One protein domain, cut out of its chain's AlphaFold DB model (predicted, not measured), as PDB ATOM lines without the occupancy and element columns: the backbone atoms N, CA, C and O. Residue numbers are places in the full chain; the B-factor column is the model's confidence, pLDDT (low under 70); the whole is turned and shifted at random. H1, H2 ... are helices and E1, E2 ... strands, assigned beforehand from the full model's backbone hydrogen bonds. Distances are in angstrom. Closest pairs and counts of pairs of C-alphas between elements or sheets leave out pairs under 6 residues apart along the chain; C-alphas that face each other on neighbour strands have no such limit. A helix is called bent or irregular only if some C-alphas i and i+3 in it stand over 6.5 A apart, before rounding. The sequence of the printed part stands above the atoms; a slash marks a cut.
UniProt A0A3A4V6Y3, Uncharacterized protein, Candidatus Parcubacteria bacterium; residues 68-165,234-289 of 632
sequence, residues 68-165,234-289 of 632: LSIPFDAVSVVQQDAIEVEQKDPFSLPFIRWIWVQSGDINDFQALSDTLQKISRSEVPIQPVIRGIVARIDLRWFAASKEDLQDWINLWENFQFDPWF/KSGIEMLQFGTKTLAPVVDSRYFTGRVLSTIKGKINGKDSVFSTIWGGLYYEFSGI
ATOM      1  N   LEU A  68     -86.085  23.270  72.266       84.00
ATOM      2  CA  LEU A  68     -86.112  24.625  72.831       84.00
ATOM      3  C   LEU A  68     -84.797  25.341  72.512       84.00
ATOM      4  O   LEU A  68     -83.721  24.740  72.587       84.00
ATOM      5  N   SER A  69     -84.879  26.631  72.197       91.62
ATOM      6  CA  SER A  69     -83.680  27.457  72.038       91.62
ATOM      7  C   SER A  69     -82.842  27.482  73.327       91.62
ATOM      8  O   SER A  69     -83.342  27.191  74.417       91.62
ATOM      9  N   ILE A  70     -81.561  27.828  73.220       95.06
ATOM     10  CA  ILE A  70     -80.674  28.109  74.363       95.06
ATOM     11  C   ILE A  70     -80.168  29.564  74.301       95.06
ATOM     12  O   ILE A  70     -80.243  30.180  73.235       95.06
ATOM     13  N   PRO A  71     -79.578  30.114  75.381       96.50
ATOM     14  CA  PRO A  71     -79.057  31.487  75.399       96.50
ATOM     15  C   PRO A  71     -78.055  31.814  74.281       96.50
ATOM     16  O   PRO A  71     -78.003  32.951  73.821       96.50
ATOM     17  N   PHE A  72     -77.291  30.826  73.798       95.06
ATOM     18  CA  PHE A  72     -76.413  30.989  72.633       95.06
ATOM     19  C   PHE A  72     -77.205  31.364  71.369       95.06
ATOM     20  O   PHE A  72     -76.862  32.336  70.699       95.06
ATOM     21  N   ASP A  73     -78.290  30.632  71.086       95.50
ATOM     22  CA  ASP A  73     -79.156  30.853  69.921       95.50
ATOM     23  C   ASP A  73     -79.766  32.269  69.982       95.50
ATOM     24  O   ASP A  73     -79.806  32.989  68.984       95.50
ATOM     25  N   ALA A  74     -80.173  32.700  71.184       97.06
ATOM     26  CA  ALA A  74     -80.705  34.036  71.439       97.06
ATOM     27  C   ALA A  74     -79.674  35.142  71.162       97.06
ATOM     28  O   ALA A  74     -79.984  36.104  70.460       97.06
ATOM     29  N   VAL A  75     -78.438  35.002  71.661       97.44
ATOM     30  CA  VAL A  75     -77.371  35.993  71.436       97.44
ATOM     31  C   VAL A  75     -77.026  36.127  69.950       97.44
ATOM     32  O   VAL A  75     -76.851  37.250  69.482       97.44
ATOM     33  N   SER A  76     -76.995  35.029  69.186       96.00
ATOM     34  CA  SER A  76     -76.741  35.092  67.738       96.00
ATOM     35  C   SER A  76     -77.816  35.875  66.972       96.00
ATOM     36  O   SER A  76     -77.476  36.661  66.089       96.00
ATOM     37  N   VAL A  77     -79.098  35.724  67.331       97.19
ATOM     38  CA  VAL A  77     -80.188  36.529  66.739       97.19
ATOM     39  C   VAL A  77     -80.076  37.998  67.159       97.19
ATOM     40  O   VAL A  77     -80.215  38.894  66.326       97.19
ATOM     41  N   VAL A  78     -79.769  38.261  68.432       98.25
ATOM     42  CA  VAL A  78     -79.606  39.626  68.956       98.25
ATOM     43  C   VAL A  78     -78.441  40.361  68.295       98.25
ATOM     44  O   VAL A  78     -78.558  41.551  68.042       98.25
ATOM     45  N   GLN A  79     -77.338  39.689  67.959       97.56
ATOM     46  CA  GLN A  79     -76.221  40.320  67.244       97.56
ATOM     47  C   GLN A  79     -76.591  40.790  65.840       97.56
ATOM     48  O   GLN A  79     -76.208  41.890  65.451       97.56
ATOM     49  N   GLN A  80     -77.349  39.988  65.092       97.06
ATOM     50  CA  GLN A  80     -77.818  40.372  63.759       97.06
ATOM     51  C   GLN A  80     -78.750  41.590  63.851       97.06
ATOM     52  O   GLN A  80     -78.549  42.584  63.156       97.06
ATOM     53  N   ASP A  81     -79.696  41.562  64.791       98.12
ATOM     54  CA  ASP A  81     -80.635  42.663  65.013       98.12
ATOM     55  C   ASP A  81     -79.979  43.927  65.609       98.12
ATOM     56  O   ASP A  81     -80.400  45.045  65.319       98.12
ATOM     57  N   ALA A  82     -78.914  43.781  66.403       97.81
ATOM     58  CA  ALA A  82     -78.104  44.894  66.902       97.81
ATOM     59  C   ALA A  82     -77.364  45.614  65.764       97.81
ATOM     60  O   ALA A  82     -77.334  46.844  65.746       97.81
ATOM     61  N   ILE A  83     -76.834  44.864  64.790       97.44
ATOM     62  CA  ILE A  83     -76.209  45.421  63.584       97.44
ATOM     63  C   ILE A  83     -77.258  46.148  62.724       97.44
ATOM     64  O   ILE A  83     -76.993  47.261  62.274       97.44
ATOM     65  N   GLU A  84     -78.466  45.591  62.550       97.56
ATOM     66  CA  GLU A  84     -79.575  46.292  61.873       97.56
ATOM     67  C   GLU A  84     -79.950  47.617  62.568       97.56
ATOM     68  O   GLU A  84     -80.229  48.612  61.897       97.56
ATOM     69  N   VAL A  85     -79.967  47.641  63.908       97.50
ATOM     70  CA  VAL A  85     -80.220  48.865  64.687       97.50
ATOM     71  C   VAL A  85     -79.105  49.883  64.476       97.50
ATOM     72  O   VAL A  85     -79.403  51.023  64.136       97.50
ATOM     73  N   GLU A  86     -77.844  49.493  64.662       95.94
ATOM     74  CA  GLU A  86     -76.696  50.404  64.594       95.94
ATOM     75  C   GLU A  86     -76.503  50.989  63.186       95.94
ATOM     76  O   GLU A  86     -76.214  52.175  63.048       95.94
ATOM     77  N   GLN A  87     -76.761  50.206  62.131       97.69
ATOM     78  CA  GLN A  87     -76.759  50.694  60.746       97.69
ATOM     79  C   GLN A  87     -77.884  51.701  60.453       97.69
ATOM     80  O   GLN A  87     -77.734  52.539  59.563       97.69
ATOM     81  N   LYS A  88     -79.013  51.623  61.171       97.75
ATOM     82  CA  LYS A  88     -80.173  52.507  60.978       97.75
ATOM     83  C   LYS A  88     -80.130  53.761  61.860       97.75
ATOM     84  O   LYS A  88     -80.549  54.826  61.415       97.75
ATOM     85  N   ASP A  89     -79.664  53.628  63.098       96.94
ATOM     86  CA  ASP A  89     -79.394  54.718  64.038       96.94
ATOM     87  C   ASP A  89     -78.272  54.302  65.016       96.94
ATOM     88  O   ASP A  89     -78.545  53.620  66.015       96.94
ATOM     89  N   PRO A  90     -77.026  54.764  64.796       91.44
ATOM     90  CA  PRO A  90     -75.892  54.494  65.683       91.44
ATOM     91  C   PRO A  90     -76.095  54.943  67.141       91.44
ATOM     92  O   PRO A  90     -75.403  54.468  68.041       91.44
ATOM     93  N   PHE A  91     -77.041  55.850  67.410       93.75
ATOM     94  CA  PHE A  91     -77.314  56.372  68.751       93.75
ATOM     95  C   PHE A  91     -78.436  55.620  69.483       93.75
ATOM     96  O   PHE A  91     -78.623  55.835  70.683       93.75
ATOM     97  N   SER A  92     -79.158  54.715  68.811       96.06
ATOM     98  CA  SER A  92     -80.232  53.923  69.428       96.06
ATOM     99  C   SER A  92     -79.717  52.824  70.356       96.06
ATOM    100  O   SER A  92     -80.338  52.562  71.384       96.06
ATOM    101  N   LEU A  93     -78.591  52.179  70.027       94.56
ATOM    102  CA  LEU A  93     -78.156  50.927  70.663       94.56
ATOM    103  C   LEU A  93     -78.063  50.964  72.213       94.56
ATOM    104  O   LEU A  93     -78.499  49.998  72.841       94.56
ATOM    105  N   PRO A  94     -77.621  52.061  72.871       96.50
ATOM    106  CA  PRO A  94     -77.634  52.181  74.336       96.50
ATOM    107  C   PRO A  94     -79.020  52.115  74.998       96.50
ATOM    108  O   PRO A  94     -79.116  51.815  76.192       96.50
ATOM    109  N   PHE A  95     -80.093  52.375  74.245       97.94
ATOM    110  CA  PHE A  95     -81.486  52.330  74.705       97.94
ATOM    111  C   PHE A  95     -82.200  51.022  74.345       97.94
ATOM    112  O   PHE A  95     -83.296  50.772  74.844       97.94
ATOM    113  N   ILE A  96     -81.594  50.180  73.505       98.44
ATOM    114  CA  ILE A  96     -82.183  48.910  73.086       98.44
ATOM    115  C   ILE A  96     -81.862  47.804  74.090       98.44
ATOM    116  O   ILE A  96     -80.734  47.689  74.576       98.44
ATOM    117  N   ARG A  97     -82.858  46.965  74.385       98.38
ATOM    118  CA  ARG A  97     -82.711  45.697  75.112       98.38
ATOM    119  C   ARG A  97     -83.474  44.605  74.372       98.38
ATOM    120  O   ARG A  97     -84.416  44.895  73.633       98.38
ATOM    121  N   TRP A  98     -83.109  43.353  74.610       98.75
ATOM    122  CA  TRP A  98     -83.822  42.200  74.079       98.75
ATOM    123  C   TRP A  98     -84.282  41.286  75.209       98.75
ATOM    124  O   TRP A  98     -83.574  41.076  76.193       98.75
ATOM    125  N   ILE A  99     -85.470  40.718  75.052       98.81
ATOM    126  CA  ILE A  99     -86.006  39.707  75.959       98.81
ATOM    127  C   ILE A  99     -86.158  38.411  75.167       98.81
ATOM    128  O   ILE A  99     -86.827  38.373  74.135       98.81
ATOM    129  N   TRP A 100     -85.494  37.358  75.620       98.56
ATOM    130  CA  TRP A 100     -85.488  36.047  74.990       98.56
ATOM    131  C   TRP A 100     -86.692  35.225  75.446       98.56
ATOM    132  O   TRP A 100     -86.925  35.043  76.638       98.56
ATOM    133  N   VAL A 101     -87.451  34.716  74.479       97.88
ATOM    134  CA  VAL A 101     -88.621  33.861  74.683       97.88
ATOM    135  C   VAL A 101     -88.232  32.449  74.249       97.88
ATOM    136  O   VAL A 101     -88.269  32.119  73.065       97.88
ATOM    137  N   GLN A 102     -87.820  31.610  75.210       95.19
ATOM    138  CA  GLN A 102     -87.212  30.297  74.932       95.19
ATOM    139  C   GLN A 102     -88.078  29.376  74.047       95.19
ATOM    140  O   GLN A 102     -87.536  28.594  73.255       95.19
ATOM    141  N   SER A 103     -89.404  29.474  74.179       93.25
ATOM    142  CA  SER A 103     -90.410  28.727  73.415       93.25
ATOM    143  C   SER A 103     -90.536  29.164  71.951       93.25
ATOM    144  O   SER A 103     -90.918  28.351  71.113       93.25
ATOM    145  N   GLY A 104     -90.254  30.436  71.643       94.38
ATOM    146  CA  GLY A 104     -90.644  31.077  70.383       94.38
ATOM    147  C   GLY A 104     -92.163  31.215  70.177       94.38
ATOM    148  O   GLY A 104     -92.587  31.560  69.076       94.38
ATOM    149  N   ASP A 105     -92.990  30.933  71.192       94.06
ATOM    150  CA  ASP A 105     -94.449  30.923  71.054       94.06
ATOM    151  C   ASP A 105     -95.018  32.353  71.005       94.06
ATOM    152  O   ASP A 105     -94.675  33.213  71.819       94.06
ATOM    153  N   ILE A 106     -95.925  32.616  70.059       95.19
ATOM    154  CA  ILE A 106     -96.564  33.929  69.909       95.19
ATOM    155  C   ILE A 106     -97.335  34.348  71.168       95.19
ATOM    156  O   ILE A 106     -97.292  35.517  71.538       95.19
ATOM    157  N   ASN A 107     -97.964  33.410  71.880       96.25
ATOM    158  CA  ASN A 107     -98.698  33.691  73.114       96.25
ATOM    159  C   ASN A 107     -97.752  34.166  74.235       96.25
ATOM    160  O   ASN A 107     -98.147  34.991  75.058       96.25
ATOM    161  N   ASP A 108     -96.494  33.707  74.249       97.25
ATOM    162  CA  ASP A 108     -95.473  34.194  75.187       97.25
ATOM    163  C   ASP A 108     -94.994  35.601  74.831       97.25
ATOM    164  O   ASP A 108     -94.835  36.434  75.722       97.25
ATOM    165  N   PHE A 109     -94.837  35.914  73.542       98.00
ATOM    166  CA  PHE A 109     -94.584  37.289  73.102       98.00
ATOM    167  C   PHE A 109     -95.747  38.233  73.443       98.00
ATOM    168  O   PHE A 109     -95.511  39.378  73.834       98.00
ATOM    169  N   GLN A 110     -96.993  37.760  73.351       97.88
ATOM    170  CA  GLN A 110     -98.181  38.533  73.718       97.88
ATOM    171  C   GLN A 110     -98.254  38.767  75.238       97.88
ATOM    172  O   GLN A 110     -98.344  39.917  75.666       97.88
ATOM    173  N   ALA A 111     -98.094  37.720  76.054       98.19
ATOM    174  CA  ALA A 111     -98.013  37.825  77.515       98.19
ATOM    175  C   ALA A 111     -96.857  38.730  77.986       98.19
ATOM    176  O   ALA A 111     -97.009  39.509  78.930       98.19
ATOM    177  N   LEU A 112     -95.708  38.673  77.305       98.62
ATOM    178  CA  LEU A 112     -94.565  39.549  77.556       98.62
ATOM    179  C   LEU A 112     -94.863  41.014  77.200       98.62
ATOM    180  O   LEU A 112     -94.499  41.910  77.960       98.62
ATOM    181  N   SER A 113     -95.535  41.273  76.076       98.56
ATOM    182  CA  SER A 113     -95.924  42.630  75.673       98.56
ATOM    183  C   SER A 113     -96.907  43.259  76.667       98.56
ATOM    184  O   SER A 113     -96.737  44.404  77.086       98.56
ATOM    185  N   ASP A 114     -97.894  42.491  77.132       98.56
ATOM    186  CA  ASP A 114     -98.831  42.937  78.165       98.56
ATOM    187  C   ASP A 114     -98.134  43.137  79.526       98.56
ATOM    188  O   ASP A 114     -98.361  44.140  80.200       98.56
ATOM    189  N   THR A 115     -97.192  42.257  79.891       98.75
ATOM    190  CA  THR A 115     -96.315  42.420  81.069       98.75
ATOM    191  C   THR A 115     -95.527  43.732  81.013       98.75
ATOM    192  O   THR A 115     -95.547  44.504  81.974       98.75
ATOM    193  N   LEU A 116     -94.882  44.021  79.876       98.69
ATOM    194  CA  LEU A 116     -94.171  45.278  79.626       98.69
ATOM    195  C   LEU A 116     -95.101  46.493  79.754       98.69
ATOM    196  O   LEU A 116     -94.703  47.510  80.319       98.69
ATOM    197  N   GLN A 117     -96.345  46.398  79.279       98.06
ATOM    198  CA  GLN A 117     -97.291  47.512  79.343       98.06
ATOM    199  C   GLN A 117     -97.914  47.726  80.732       98.06
ATOM    200  O   GLN A 117     -98.160  48.877  81.100       98.06
ATOM    201  N   LYS A 118     -98.082  46.689  81.562       97.94
ATOM    202  CA  LYS A 118     -98.501  46.864  82.971       97.94
ATOM    203  C   LYS A 118     -97.452  47.600  83.807       97.94
ATOM    204  O   LYS A 118     -97.818  48.375  84.694       97.94
ATOM    205  N   ILE A 119     -96.164  47.434  83.497       98.19
ATOM    206  CA  ILE A 119     -95.073  48.157  84.176       98.19
ATOM    207  C   ILE A 119     -94.700  49.491  83.506       98.19
ATOM    208  O   ILE A 119     -94.203  50.380  84.189       98.19
ATOM    209  N   SER A 120     -94.983  49.670  82.209       97.62
ATOM    210  CA  SER A 120     -94.732  50.903  81.438       97.62
ATOM    211  C   SER A 120     -95.227  52.166  82.152       97.62
ATOM    212  O   SER A 120     -96.341  52.176  82.683       97.62
ATOM    213  N   ARG A 121     -94.420  53.234  82.145       95.88
ATOM    214  CA  ARG A 121     -94.819  54.582  82.595       95.88
ATOM    215  C   ARG A 121     -95.389  55.432  81.443       95.88
ATOM    216  O   ARG A 121     -96.068  56.415  81.706       95.88
ATOM    217  N   SER A 122     -95.136  55.046  80.188       95.00
ATOM    218  CA  SER A 122     -95.603  55.727  78.967       95.00
ATOM    219  C   SER A 122     -97.134  55.727  78.813       95.00
ATOM    220  O   SER A 122     -97.808  54.770  79.194       95.00
ATOM    221  N   GLU A 123     -97.682  56.778  78.189       93.06
ATOM    222  CA  GLU A 123     -99.110  56.885  77.839       93.06
ATOM    223  C   GLU A 123     -99.515  56.033  76.625       93.06
ATOM    224  O   GLU A 123    -100.703  55.830  76.378       93.06
ATOM    225  N   VAL A 124     -98.553  55.559  75.831       91.69
ATOM    226  CA  VAL A 124     -98.828  54.843  74.578       91.69
ATOM    227  C   VAL A 124     -98.520  53.354  74.758       91.69
ATOM    228  O   VAL A 124     -97.391  53.014  75.118       91.69
ATOM    229  N   PRO A 125     -99.470  52.438  74.486       92.06
ATOM    230  CA  PRO A 125     -99.166  51.016  74.420       92.06
ATOM    231  C   PRO A 125     -98.321  50.723  73.173       92.06
ATOM    232  O   PRO A 125     -98.743  50.960  72.042       92.06
ATOM    233  N   ILE A 126     -97.119  50.200  73.400       94.31
ATOM    234  CA  ILE A 126     -96.093  49.910  72.395       94.31
ATOM    235  C   ILE A 126     -95.761  48.417  72.435       94.31
ATOM    236  O   ILE A 126     -95.457  47.868  73.497       94.31
ATOM    237  N   GLN A 127     -95.810  47.767  71.273       95.94
ATOM    238  CA  GLN A 127     -95.476  46.351  71.122       95.94
ATOM    239  C   GLN A 127     -93.962  46.183  70.892       95.94
ATOM    240  O   GLN A 127     -93.370  46.999  70.176       95.94
ATOM    241  N   PRO A 128     -93.310  45.150  71.456       97.50
ATOM    242  CA  PRO A 128     -91.917  44.848  71.154       97.50
ATOM    243  C   PRO A 128     -91.758  44.381  69.702       97.50
ATOM    244  O   PRO A 128     -92.641  43.730  69.140       97.50
ATOM    245  N   VAL A 129     -90.600  44.645  69.096       98.00
ATOM    246  CA  VAL A 129     -90.297  44.136  67.750       98.00
ATOM    247  C   VAL A 129     -89.814  42.693  67.867       98.00
ATOM    248  O   VAL A 129     -88.710  42.435  68.345       98.00
ATOM    249  N   ILE A 130     -90.644  41.745  67.430       97.75
ATOM    250  CA  ILE A 130     -90.315  40.315  67.452       97.75
ATOM    251  C   ILE A 130     -89.276  39.995  66.364       97.75
ATOM    252  O   ILE A 130     -89.388  40.419  65.210       97.75
ATOM    253  N   ARG A 131     -88.260  39.223  66.750       97.25
ATOM    254  CA  ARG A 131     -87.148  38.735  65.927       97.25
ATOM    255  C   ARG A 131     -86.906  37.263  66.255       97.25
ATOM    256  O   ARG A 131     -86.100  36.928  67.119       97.25
ATOM    257  N   GLY A 132     -87.652  36.372  65.604       95.81
ATOM    258  CA  GLY A 132     -87.590  34.932  65.876       95.81
ATOM    259  C   GLY A 132     -87.913  34.613  67.339       95.81
ATOM    260  O   GLY A 132     -89.063  34.709  67.748       95.81
ATOM    261  N   ILE A 133     -86.889  34.257  68.119       97.06
ATOM    262  CA  ILE A 133     -86.979  33.901  69.548       97.06
ATOM    263  C   ILE A 133     -86.714  35.071  70.514       97.06
ATOM    264  O   ILE A 133     -86.679  34.854  71.724       97.06
ATOM    265  N   VAL A 134     -86.513  36.305  70.034       98.38
ATOM    266  CA  VAL A 134     -86.307  37.480  70.905       98.38
ATOM    267  C   VAL A 134     -87.263  38.633  70.600       98.38
ATOM    268  O   VAL A 134     -87.680  38.849  69.465       98.38
ATOM    269  N   ALA A 135     -87.598  39.390  71.639       98.62
ATOM    270  CA  ALA A 135     -88.394  40.606  71.605       98.62
ATOM    271  C   ALA A 135     -87.473  41.809  71.827       98.62
ATOM    272  O   ALA A 135     -86.963  41.990  72.935       98.62
ATOM    273  N   ARG A 136     -87.253  42.639  70.802       98.62
ATOM    274  CA  ARG A 136     -86.542  43.913  70.961       98.62
ATOM    275  C   ARG A 136     -87.469  44.955  71.583       98.62
ATOM    276  O   ARG A 136     -88.556  45.207  71.059       98.62
ATOM    277  N   ILE A 137     -86.994  45.623  72.629       98.31
ATOM    278  CA  ILE A 137     -87.595  46.830  73.198       98.31
ATOM    279  C   ILE A 137     -86.634  48.016  73.096       98.31
ATOM    280  O   ILE A 137     -85.415  47.855  73.134       98.31
ATOM    281  N   ASP A 138     -87.201  49.214  73.009       98.50
ATOM    282  CA  ASP A 138     -86.501  50.487  73.169       98.50
ATOM    283  C   ASP A 138     -87.002  51.137  74.459       98.50
ATOM    284  O   ASP A 138     -88.191  51.441  74.575       98.50
ATOM    285  N   LEU A 139     -86.120  51.340  75.440       98.25
ATOM    286  CA  LEU A 139     -86.509  51.868  76.752       98.25
ATOM    287  C   LEU A 139     -87.114  53.284  76.662       98.25
ATOM    288  O   LEU A 139     -87.917  53.658  77.519       98.25
ATOM    289  N   ARG A 140     -86.818  54.041  75.590       97.88
ATOM    290  CA  ARG A 140     -87.401  55.369  75.312       97.88
ATOM    291  C   ARG A 140     -88.919  55.332  75.099       97.88
ATOM    292  O   ARG A 140     -89.556  56.372  75.199       97.88
ATOM    293  N   TRP A 141     -89.497  54.165  74.809       97.44
ATOM    294  CA  TRP A 141     -90.932  53.999  74.544       97.44
ATOM    295  C   TRP A 141     -91.760  53.586  75.773       97.44
ATOM    296  O   TRP A 141     -92.990  53.635  75.719       97.44
ATOM    297  N   PHE A 142     -91.108  53.199  76.877       96.94
ATOM    298  CA  PHE A 142     -91.759  52.757  78.124       96.94
ATOM    299  C   PHE A 142     -91.641  53.784  79.266       96.94
ATOM    300  O   PHE A 142     -92.342  53.679  80.273       96.94
ATOM    301  N   ALA A 143     -90.797  54.799  79.088       96.50
ATOM    302  CA  ALA A 143     -90.676  55.982  79.932       96.50
ATOM    303  C   ALA A 143     -91.624  57.108  79.462       96.50
ATOM    304  O   ALA A 143     -91.879  57.225  78.266       96.50
ATOM    305  N   ALA A 144     -92.122  57.950  80.379       94.62
ATOM    306  CA  ALA A 144     -92.891  59.154  80.029       94.62
ATOM    307  C   ALA A 144     -92.019  60.427  79.981       94.62
ATOM    308  O   ALA A 144     -92.306  61.355  79.229       94.62
ATOM    309  N   SER A 145     -90.934  60.459  80.758       96.38
ATOM    310  CA  SER A 145     -89.971  61.561  80.850       96.38
ATOM    311  C   SER A 145     -88.520  61.094  80.656       96.38
ATOM    312  O   SER A 145     -88.220  59.899  80.578       96.38
ATOM    313  N   LYS A 146     -87.583  62.047  80.597       96.44
ATOM    314  CA  LYS A 146     -86.138  61.761  80.563       96.44
ATOM    315  C   LYS A 146     -85.665  61.139  81.883       96.44
ATOM    316  O   LYS A 146     -84.770  60.297  81.900       96.44
ATOM    317  N   GLU A 147     -86.294  61.544  82.974       96.00
ATOM    318  CA  GLU A 147     -86.056  61.085  84.333       96.00
ATOM    319  C   GLU A 147     -86.542  59.634  84.479       96.00
ATOM    320  O   GLU A 147     -85.774  58.778  84.916       96.00
ATOM    321  N   ASP A 148     -87.742  59.319  83.971       95.75
ATOM    322  CA  ASP A 148     -88.237  57.938  83.851       95.75
ATOM    323  C   ASP A 148     -87.320  57.062  82.989       95.75
ATOM    324  O   ASP A 148     -87.114  55.893  83.302       95.75
ATOM    325  N   LEU A 149     -86.759  57.600  81.899       97.19
ATOM    326  CA  LEU A 149     -85.835  56.860  81.040       97.19
ATOM    327  C   LEU A 149     -84.535  56.523  81.779       97.19
ATOM    328  O   LEU A 149     -84.027  55.408  81.656       97.19
ATOM    329  N   GLN A 150     -84.006  57.458  82.571       96.56
ATOM    330  CA  GLN A 150     -82.820  57.210  83.386       96.56
ATOM    331  C   GLN A 150     -83.105  56.200  84.509       96.56
ATOM    332  O   GLN A 150     -82.282  55.311  84.736       96.56
ATOM    333  N   ASP A 151     -84.275  56.282  85.152       95.56
ATOM    334  CA  ASP A 151     -84.789  55.260  86.072       95.56
ATOM    335  C   ASP A 151     -84.833  53.885  85.396       95.56
ATOM    336  O   ASP A 151     -84.253  52.932  85.907       95.56
ATOM    337  N   TRP A 152     -85.467  53.771  84.227       97.06
ATOM    338  CA  TRP A 152     -85.604  52.508  83.497       97.06
ATOM    339  C   TRP A 152     -84.252  51.909  83.092       97.06
ATOM    340  O   TRP A 152     -84.055  50.704  83.243       97.06
ATOM    341  N   ILE A 153     -83.297  52.731  82.642       96.31
ATOM    342  CA  ILE A 153     -81.921  52.296  82.352       96.31
ATOM    343  C   ILE A 153     -81.237  51.765  83.623       96.31
ATOM    344  O   ILE A 153     -80.622  50.698  83.582       96.31
ATOM    345  N   ASN A 154     -81.370  52.470  84.750       95.00
ATOM    346  CA  ASN A 154     -80.773  52.076  86.029       95.00
ATOM    347  C   ASN A 154     -81.410  50.795  86.593       95.00
ATOM    348  O   ASN A 154     -80.708  49.905  87.074       95.00
ATOM    349  N   LEU A 155     -82.738  50.681  86.515       96.12
ATOM    350  CA  LEU A 155     -83.495  49.520  86.975       96.12
ATOM    351  C   LEU A 155     -83.192  48.279  86.134       96.12
ATOM    352  O   LEU A 155     -83.091  47.187  86.698       96.12
ATOM    353  N   TRP A 156     -82.965  48.437  84.826       98.00
ATOM    354  CA  TRP A 156     -82.611  47.330  83.939       98.00
ATOM    355  C   TRP A 156     -81.306  46.623  84.338       98.00
ATOM    356  O   TRP A 156     -81.201  45.404  84.205       98.00
ATOM    357  N   GLU A 157     -80.331  47.333  84.917       95.44
ATOM    358  CA  GLU A 157     -79.090  46.708  85.398       95.44
ATOM    359  C   GLU A 157     -79.329  45.674  86.520       95.44
ATOM    360  O   GLU A 157     -78.454  44.846  86.768       95.44
ATOM    361  N   ASN A 158     -80.503  45.626  87.168       95.50
ATOM    362  CA  ASN A 158     -80.838  44.542  88.106       95.50
ATOM    363  C   ASN A 158     -80.950  43.173  87.408       95.50
ATOM    364  O   ASN A 158     -80.694  42.142  88.035       95.50
ATOM    365  N   PHE A 159     -81.251  43.137  86.104       97.94
ATOM    366  CA  PHE A 159     -81.258  41.895  85.329       97.94
ATOM    367  C   PHE A 159     -79.852  41.369  85.004       97.94
ATOM    368  O   PHE A 159     -79.745  40.263  84.489       97.94
ATOM    369  N   GLN A 160     -78.761  42.070  85.363       95.31
ATOM    370  CA  GLN A 160     -77.388  41.573  85.144       95.31
ATOM    371  C   GLN A 160     -77.119  40.211  85.808       95.31
ATOM    372  O   GLN A 160     -76.191  39.509  85.416       95.31
ATOM    373  N   PHE A 161     -77.923  39.848  86.811       94.94
ATOM    374  CA  PHE A 161     -77.873  38.574  87.524       94.94
ATOM    375  C   PHE A 161     -78.749  37.478  86.891       94.94
ATOM    376  O   PHE A 161     -78.965  36.454  87.534       94.94
ATOM    377  N   ASP A 162     -79.261  37.655  85.666       97.50
ATOM    378  CA  ASP A 162     -80.016  36.617  84.953       97.50
ATOM    379  C   ASP A 162     -79.202  35.305  84.864       97.50
ATOM    380  O   ASP A 162     -78.152  35.298  84.209       97.50
ATOM    381  N   PRO A 163     -79.648  34.201  85.499       95.12
ATOM    382  CA  PRO A 163     -78.904  32.941  85.523       95.12
ATOM    383  C   PRO A 163     -78.831  32.209  84.171       95.12
ATOM    384  O   PRO A 163     -78.006  31.308  84.013       95.12
ATOM    385  N   TRP A 164     -79.658  32.584  83.188       95.88
ATOM    386  CA  TRP A 164     -79.568  32.053  81.825       95.88
ATOM    387  C   TRP A 164     -78.376  32.650  81.069       95.88
ATOM    388  O   TRP A 164     -77.720  31.943  80.307       95.88
ATOM    389  N   PHE A 165     -78.040  33.921  81.324       96.12
ATOM    390  CA  PHE A 165     -76.942  34.633  80.650       96.12
ATOM    391  C   PHE A 165     -75.690  34.839  81.528       96.12
ATOM    392  O   PHE A 165     -74.629  35.234  81.030       96.12
ATOM    393  N   LYS A 234     -68.107  32.278  73.483       87.25
ATOM    394  CA  LYS A 234     -68.046  32.209  72.008       87.25
ATOM    395  C   LYS A 234     -69.275  32.785  71.294       87.25
ATOM    396  O   LYS A 234     -69.279  32.841  70.073       87.25
ATOM    397  N   SER A 235     -70.304  33.199  72.035       88.75
ATOM    398  CA  SER A 235     -71.492  33.846  71.461       88.75
ATOM    399  C   SER A 235     -71.278  35.337  71.198       88.75
ATOM    400  O   SER A 235     -72.019  35.915  70.424       88.75
ATOM    401  N   GLY A 236     -70.282  35.979  71.825       90.25
ATOM    402  CA  GLY A 236     -70.024  37.415  71.662       90.25
ATOM    403  C   GLY A 236     -70.983  38.333  72.437       90.25
ATOM    404  O   GLY A 236     -71.153  39.494  72.063       90.25
ATOM    405  N   ILE A 237     -71.569  37.838  73.535       93.88
ATOM    406  CA  ILE A 237     -72.359  38.622  74.507       93.88
ATOM    407  C   ILE A 237     -71.634  39.896  74.990       93.88
ATOM    408  O   ILE A 237     -72.271  40.908  75.264       93.88
ATOM    409  N   GLU A 238     -70.301  39.881  75.030       90.12
ATOM    410  CA  GLU A 238     -69.465  41.010  75.466       90.12
ATOM    411  C   GLU A 238     -69.490  42.187  74.480       90.12
ATOM    412  O   GLU A 238     -69.496  43.341  74.905       90.12
ATOM    413  N   MET A 239     -69.612  41.916  73.174       89.12
ATOM    414  CA  MET A 239     -69.787  42.965  72.160       89.12
ATOM    415  C   MET A 239     -71.156  43.643  72.307       89.12
ATOM    416  O   MET A 239     -71.252  44.867  72.226       89.12
ATOM    417  N   LEU A 240     -72.201  42.864  72.616       94.19
ATOM    418  CA  LEU A 240     -73.525  43.406  72.930       94.19
ATOM    419  C   LEU A 240     -73.480  44.271  74.192       94.19
ATOM    420  O   LEU A 240     -73.968  45.398  74.166       94.19
ATOM    421  N   GLN A 241     -72.868  43.787  75.279       94.00
ATOM    422  CA  GLN A 241     -72.720  44.542  76.533       94.00
ATOM    423  C   GLN A 241     -71.976  45.871  76.328       94.00
ATOM    424  O   GLN A 241     -72.348  46.887  76.915       94.00
ATOM    425  N   PHE A 242     -70.961  45.887  75.458       86.81
ATOM    426  CA  PHE A 242     -70.231  47.098  75.091       86.81
ATOM    427  C   PHE A 242     -71.107  48.101  74.317       86.81
ATOM    428  O   PHE A 242     -71.278  49.232  74.772       86.81
ATOM    429  N   GLY A 243     -71.708  47.693  73.191       87.62
ATOM    430  CA  GLY A 243     -72.499  48.594  72.336       87.62
ATOM    431  C   GLY A 243     -73.776  49.123  73.006       87.62
ATOM    432  O   GLY A 243     -74.113  50.302  72.897       87.62
ATOM    433  N   THR A 244     -74.456  48.270  73.774       94.56
ATOM    434  CA  THR A 244     -75.690  48.614  74.511       94.56
ATOM    435  C   THR A 244     -75.441  49.297  75.859       94.56
ATOM    436  O   THR A 244     -76.377  49.805  76.479       94.56
ATOM    437  N   LYS A 245     -74.186  49.303  76.332       92.69
ATOM    438  CA  LYS A 245     -73.736  49.889  77.608       92.69
ATOM    439  C   LYS A 245     -74.431  49.317  78.861       92.69
ATOM    440  O   LYS A 245     -74.374  49.929  79.926       92.69
ATOM    441  N   THR A 246     -75.043  48.134  78.755       93.69
ATOM    442  CA  THR A 246     -75.693  47.390  79.853       93.69
ATOM    443  C   THR A 246     -74.987  46.059  80.105       93.69
ATOM    444  O   THR A 246     -74.398  45.478  79.196       93.69
ATOM    445  N   LEU A 247     -75.059  45.530  81.331       93.44
ATOM    446  CA  LEU A 247     -74.638  44.144  81.589       93.44
ATOM    447  C   LEU A 247     -75.709  43.100  81.234       93.44
ATOM    448  O   LEU A 247     -75.382  41.916  81.140       93.44
ATOM    449  N   ALA A 248     -76.946  43.538  80.988       96.69
ATOM    450  CA  ALA A 248     -78.098  42.710  80.648       96.69
ATOM    451  C   ALA A 248     -78.700  43.087  79.274       96.69
ATOM    452  O   ALA A 248     -79.868  43.474  79.205       96.69
ATOM    453  N   PRO A 249     -77.944  43.003  78.159       97.56
ATOM    454  CA  PRO A 249     -78.495  43.280  76.829       97.56
ATOM    455  C   PRO A 249     -79.595  42.283  76.443       97.56
ATOM    456  O   PRO A 249     -80.518  42.654  75.721       97.56
ATOM    457  N   VAL A 250     -79.511  41.047  76.949       98.50
ATOM    458  CA  VAL A 250     -80.506  39.984  76.774       98.50
ATOM    459  C   VAL A 250     -80.934  39.467  78.149       98.50
ATOM    460  O   VAL A 250     -80.086  39.319  79.031       98.50
ATOM    461  N   VAL A 251     -82.234  39.219  78.325       98.56
ATOM    462  CA  VAL A 251     -82.856  38.713  79.565       98.56
ATOM    463  C   VAL A 251     -83.882  37.631  79.207       98.56
ATOM    464  O   VAL A 251     -84.582  37.773  78.210       98.56
ATOM    465  N   ASP A 252     -83.998  36.553  79.979       98.56
ATOM    466  CA  ASP A 252     -85.028  35.520  79.799       98.56
ATOM    467  C   ASP A 252     -86.431  36.040  80.158       98.56
ATOM    468  O   ASP A 252     -86.617  36.716  81.172       98.56
ATOM    469  N   SER A 253     -87.447  35.701  79.359       98.56
ATOM    470  CA  SER A 253     -88.810  36.217  79.535       98.56
ATOM    471  C   SER A 253     -89.487  35.774  80.836       98.56
ATOM    472  O   SER A 253     -90.272  36.547  81.393       98.56
ATOM    473  N   ARG A 254     -89.178  34.580  81.362       98.06
ATOM    474  CA  ARG A 254     -89.755  34.070  82.620       98.06
ATOM    475  C   ARG A 254     -89.086  34.733  83.812       98.06
ATOM    476  O   ARG A 254     -89.785  35.218  84.696       98.06
ATOM    477  N   TYR A 255     -87.757  34.841  83.797       98.50
ATOM    478  CA  TYR A 255     -86.993  35.571  84.813       98.50
ATOM    479  C   TYR A 255     -87.372  37.063  84.846       98.50
ATOM    480  O   TYR A 255     -87.625  37.615  85.920       98.50
ATOM    481  N   PHE A 256     -87.506  37.700  83.676       98.75
ATOM    482  CA  PHE A 256     -88.013  39.067  83.537       98.75
ATOM    483  C   PHE A 256     -89.403  39.206  84.173       98.75
ATOM    484  O   PHE A 256     -89.554  39.941  85.150       98.75
ATOM    485  N   THR A 257     -90.393  38.443  83.694       98.69
ATOM    486  CA  THR A 257     -91.788  38.461  84.188       98.69
ATOM    487  C   THR A 257     -91.864  38.163  85.689       98.69
ATOM    488  O   THR A 257     -92.544  38.864  86.442       98.69
ATOM    489  N   GLY A 258     -91.100  37.169  86.149       98.25
ATOM    490  CA  GLY A 258     -90.992  36.748  87.544       98.25
ATOM    491  C   GLY A 258     -90.504  37.853  88.481       98.25
ATOM    492  O   GLY A 258     -90.936  37.902  89.639       98.25
ATOM    493  N   ARG A 259     -89.640  38.760  88.002       98.25
ATOM    494  CA  ARG A 259     -89.163  39.927  88.761       98.25
ATOM    495  C   ARG A 259     -90.042  41.161  88.581       98.25
ATOM    496  O   ARG A 259     -90.380  41.786  89.584       98.25
ATOM    497  N   VAL A 260     -90.428  41.521  87.356       98.62
ATOM    498  CA  VAL A 260     -91.162  42.777  87.105       98.62
ATOM    499  C   VAL A 260     -92.623  42.740  87.522       98.62
ATOM    500  O   VAL A 260     -93.191  43.805  87.686       98.62
ATOM    501  N   LEU A 261     -93.228  41.566  87.736       98.69
ATOM    502  CA  LEU A 261     -94.575  41.438  88.318       98.69
ATOM    503  C   LEU A 261     -94.556  40.985  89.787       98.69
ATOM    504  O   LEU A 261     -95.592  40.627  90.337       98.69
ATOM    505  N   SER A 262     -93.381  40.976  90.420       98.44
ATOM    506  CA  SER A 262     -93.214  40.686  91.845       98.44
ATOM    507  C   SER A 262     -92.885  41.962  92.614       98.44
ATOM    508  O   SER A 262     -92.149  42.827  92.129       98.44
ATOM    509  N   THR A 263     -93.381  42.049  93.845       98.25
ATOM    510  CA  THR A 263     -93.016  43.083  94.826       98.25
ATOM    511  C   THR A 263     -92.147  42.538  95.957       98.25
ATOM    512  O   THR A 263     -91.389  43.303  96.545       98.25
ATOM    513  N   ILE A 264     -92.152  41.222  96.210       96.69
ATOM    514  CA  ILE A 264     -91.406  40.592  97.312       96.69
ATOM    515  C   ILE A 264     -89.898  40.842  97.159       96.69
ATOM    516  O   ILE A 264     -89.233  40.247  96.303       96.69
ATOM    517  N   LYS A 265     -89.325  41.687  98.029       93.94
ATOM    518  CA  LYS A 265     -87.881  41.972  98.036       93.94
ATOM    519  C   LYS A 265     -87.081  40.870  98.724       93.94
ATOM    520  O   LYS A 265     -85.971  40.583  98.298       93.94
ATOM    521  N   GLY A 266     -87.615  40.248  99.781       89.06
ATOM    522  CA  GLY A 266     -86.920  39.196 100.541       89.06
ATOM    523  C   GLY A 266     -85.616  39.672 101.200       89.06
ATOM    524  O   GLY A 266     -84.584  38.995 101.134       89.06
ATOM    525  N   LYS A 267     -85.654  40.865 101.805       88.31
ATOM    526  CA  LYS A 267     -84.560  41.425 102.612       88.31
ATOM    527  C   LYS A 267     -84.446  40.704 103.959       88.31
ATOM    528  O   LYS A 267     -85.447  40.274 104.519       88.31
ATOM    529  N   ILE A 268     -83.232  40.609 104.498       83.12
ATOM    530  CA  ILE A 268     -82.944  39.986 105.800       83.12
ATOM    531  C   ILE A 268     -82.454  41.081 106.749       83.12
ATOM    532  O   ILE A 268     -81.454  41.742 106.469       83.12
ATOM    533  N   ASN A 269     -83.154  41.300 107.866       86.25
ATOM    534  CA  ASN A 269     -82.845  42.357 108.844       86.25
ATOM    535  C   ASN A 269     -82.665  43.746 108.185       86.25
ATOM    536  O   ASN A 269     -81.702  44.468 108.457       86.25
ATOM    537  N   GLY A 270     -83.552  44.077 107.237       83.75
ATOM    538  CA  GLY A 270     -83.519  45.314 106.444       83.75
ATOM    539  C   GLY A 270     -82.400  45.404 105.393       83.75
ATOM    540  O   GLY A 270     -82.309  46.412 104.693       83.75
ATOM    541  N   LYS A 271     -81.546  44.381 105.256       81.19
ATOM    542  CA  LYS A 271     -80.448  44.323 104.278       81.19
ATOM    543  C   LYS A 271     -80.831  43.496 103.056       81.19
ATOM    544  O   LYS A 271     -81.616  42.554 103.151       81.19
ATOM    545  N   ASP A 272     -80.210  43.816 101.928       85.19
ATOM    546  CA  ASP A 272     -80.276  42.990 100.724       85.19
ATOM    547  C   ASP A 272     -79.728  41.577 100.988       85.19
ATOM    548  O   ASP A 272     -78.838  41.374 101.819       85.19
ATOM    549  N   SER A 273     -80.269  40.601 100.269       89.56
ATOM    550  CA  SER A 273     -79.921  39.185 100.343       89.56
ATOM    551  C   SER A 273     -79.600  38.648  98.945       89.56
ATOM    552  O   SER A 273     -79.892  39.290  97.937       89.56
ATOM    553  N   VAL A 274     -79.059  37.428  98.858       90.44
ATOM    554  CA  VAL A 274     -78.904  36.725  97.569       90.44
ATOM    555  C   VAL A 274     -80.242  36.643  96.819       90.44
ATOM    556  O   VAL A 274     -80.277  36.821  95.601       90.44
ATOM    557  N   PHE A 275     -81.352  36.445  97.542       94.12
ATOM    558  CA  PHE A 275     -82.680  36.476  96.939       94.12
ATOM    559  C   PHE A 275     -83.033  37.873  96.420       94.12
ATOM    560  O   PHE A 275     -83.447  37.976  95.271       94.12
ATOM    561  N   SER A 276     -82.839  38.943  97.200       93.50
ATOM    562  CA  SER A 276     -83.234  40.291  96.762       93.50
ATOM    563  C   SER A 276     -82.438  40.770  95.544       93.50
ATOM    564  O   SER A 276     -82.999  41.420  94.663       93.50
ATOM    565  N   THR A 277     -81.156  40.402  95.449       91.50
ATOM    566  CA  THR A 277     -80.302  40.713  94.295       91.50
ATOM    567  C   THR A 277     -80.728  39.957  93.031       91.50
ATOM    568  O   THR A 277     -80.904  40.590  91.989       91.50
ATOM    569  N   ILE A 278     -80.918  38.630  93.104       94.50
ATOM    570  CA  ILE A 278     -81.161  37.789  91.914       94.50
ATOM    571  C   ILE A 278     -82.653  37.689  91.565       94.50
ATOM    572  O   ILE A 278     -83.012  37.810  90.404       94.50
ATOM    573  N   TRP A 279     -83.547  37.490  92.533       96.69
ATOM    574  CA  TRP A 279     -84.969  37.203  92.281       96.69
ATOM    575  C   TRP A 279     -85.947  38.213  92.880       96.69
ATOM    576  O   TRP A 279     -87.143  38.108  92.597       96.69
ATOM    577  N   GLY A 280     -85.460  39.174  93.670       96.94
ATOM    578  CA  GLY A 280     -86.265  40.210  94.308       96.94
ATOM    579  C   GLY A 280     -87.101  40.988  93.298       96.94
ATOM    580  O   GLY A 280     -86.616  41.339  92.215       96.94
ATOM    581  N   GLY A 281     -88.359  41.221  93.666       97.81
ATOM    582  CA  GLY A 281     -89.342  41.914  92.844       97.81
ATOM    583  C   GLY A 281     -88.956  43.356  92.513       97.81
ATOM    584  O   GLY A 281     -88.279  44.017  93.301       97.81
ATOM    585  N   LEU A 282     -89.393  43.846  91.352       98.25
ATOM    586  CA  LEU A 282     -89.096  45.182  90.809       98.25
ATOM    587  C   LEU A 282     -90.366  45.926  90.336       98.25
ATOM    588  O   LEU A 282     -90.260  46.963  89.681       98.25
ATOM    589  N   TYR A 283     -91.563  45.389  90.614       98.69
ATOM    590  CA  TYR A 283     -92.819  45.883  90.038       98.69
ATOM    591  C   TYR A 283     -93.108  47.357  90.350       98.69
ATOM    592  O   TYR A 283     -93.424  48.124  89.435       98.69
ATOM    593  N   TYR A 284     -92.993  47.760  91.619       98.50
ATOM    594  CA  TYR A 284     -93.273  49.133  92.039       98.50
ATOM    595  C   TYR A 284     -92.298  50.124  91.398       98.50
ATOM    596  O   TYR A 284     -92.735  51.118  90.822       98.50
ATOM    597  N   GLU A 285     -91.000  49.809  91.402       97.56
ATOM    598  CA  GLU A 285     -89.965  50.662  90.826       97.56
ATOM    599  C   GLU A 285     -90.158  50.886  89.322       97.56
ATOM    600  O   GLU A 285     -90.125  52.034  88.882       97.56
ATOM    601  N   PHE A 286     -90.416  49.843  88.522       98.00
ATOM    602  CA  PHE A 286     -90.716  50.054  87.099       98.00
ATOM    603  C   PHE A 286     -92.018  50.844  86.911       98.00
ATOM    604  O   PHE A 286     -92.033  51.822  86.160       98.00
ATOM    605  N   SER A 287     -93.071  50.491  87.657       97.69
ATOM    606  CA  SER A 287     -94.400  51.115  87.556       97.69
ATOM    607  C   SER A 287     -94.477  52.560  88.057       97.69
ATOM    608  O   SER A 287     -95.495  53.206  87.821       97.69
ATOM    609  N   GLY A 288     -93.440  53.065  88.736       96.38
ATOM    610  CA  GLY A 288     -93.404  54.409  89.327       96.38
ATOM    611  C   GLY A 288     -94.113  54.528  90.683       96.38
ATOM    612  O   GLY A 288     -94.236  55.632  91.209       96.38
ATOM    613  N   ILE A 289     -94.559  53.411  91.267       97.75
ATOM    614  CA  ILE A 289     -95.201  53.373  92.587       97.75
ATOM    615  C   ILE A 289     -94.101  53.500  93.645       97.75
ATOM    616  O   ILE A 289     -93.106  52.773  93.616       97.75
TER     617      ILE A 289
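AT A GLANCE: This is residues 68 to 165 and 234 to 289 of the 632 residues of an uncharacterized protein of Candidatus Parcubacteria bacterium (UniProt A0A3A4V6Y3). A small, twisted four-stranded sheet is the core, with the long helix H1 over one face and H2 and H5, nearly side by side, over the other; H3 and H4 only graze it. H6 and H7 lie off the sheet: H7 packs on H2 and H3, and H6 on residues 158 to 161 of H3. The 154 printed residues hold seven named helices and four named strands, along the chain H1 E1 H2 E2 E3 H3 H4 E4 H5 H6 H7, and the class is mixed. The sheet is mixed, in the order E2, E3, E1, E4. The whole is compact, with a radius of gyration of the C-alphas of 14.9 A and spans of 47 by 34 by 31 A.

IN THESE COORDINATES: The strands are E2, residues 129 to 131; E3, residues 134 to 138, 13.2 A long; E1, residues 96 to 100, 13.4 A; and E4, residues 250 to 252. H1, residues 71 to 88, is 25.5 A long and begins at C-alpha 71 (-79.057, 31.487, 75.399). H2 is residues 106 to 119, 20.2 A, and H3 residues 146 to 161, 25.6 A. H4 is residues 237 to 244, H5 residues 253 to 260, H6 residues 274 to 278, and H7 residues 283 to 287, ending at C-alpha 287 (-94.400, 51.115, 87.556).

HOW THE PARTS SIT: E2 and E3 form an antiparallel hairpin, with N 131 and O 134 2.8 A apart. E3 and E1 are antiparallel, with N 135 and O 99 at 2.8 A; E1 and E4 are parallel, with N 100 and O 251 at 2.8 A. E1, H2 and E2 form a split strand-helix-strand unit, its two strands running the same way with E3 between them in the sheet; its crossover is right-handed. H1 is over E3 and E1 at a height of 8.3 A over the sheet. H2 is over E3, on the opposite face, at a height of 10.2 A. H2 touches H5 at a shallow tilt of 17 degrees, the same way; their closest C-alphas, of Thr 115 and Thr 257, are 6.8 A apart. H7 is the hub; with residues 151 to 155 alone H3 touches it, the closest C-alphas being Trp 152 and Phe 286, 6.7 A. H3 is irregular, but only just: C-alphas 158 and 161 are 6.7 A apart. Every O i to N i+4 pair is within hydrogen-bond range in H1, H2, H4, H5, H6 and H7, and 7 of 12 in H3.

THE WHOLE: The C-alphas farthest apart, of Gln 87 and Asn 269, are 49.2 A apart. Residues 166 to 233 are not printed, and C-alphas 165 and 234 are 12.6 A apart across the cut. The link from H5 to H6, residues 261 to 273, is long. No printed residue is under 70 in pLDDT.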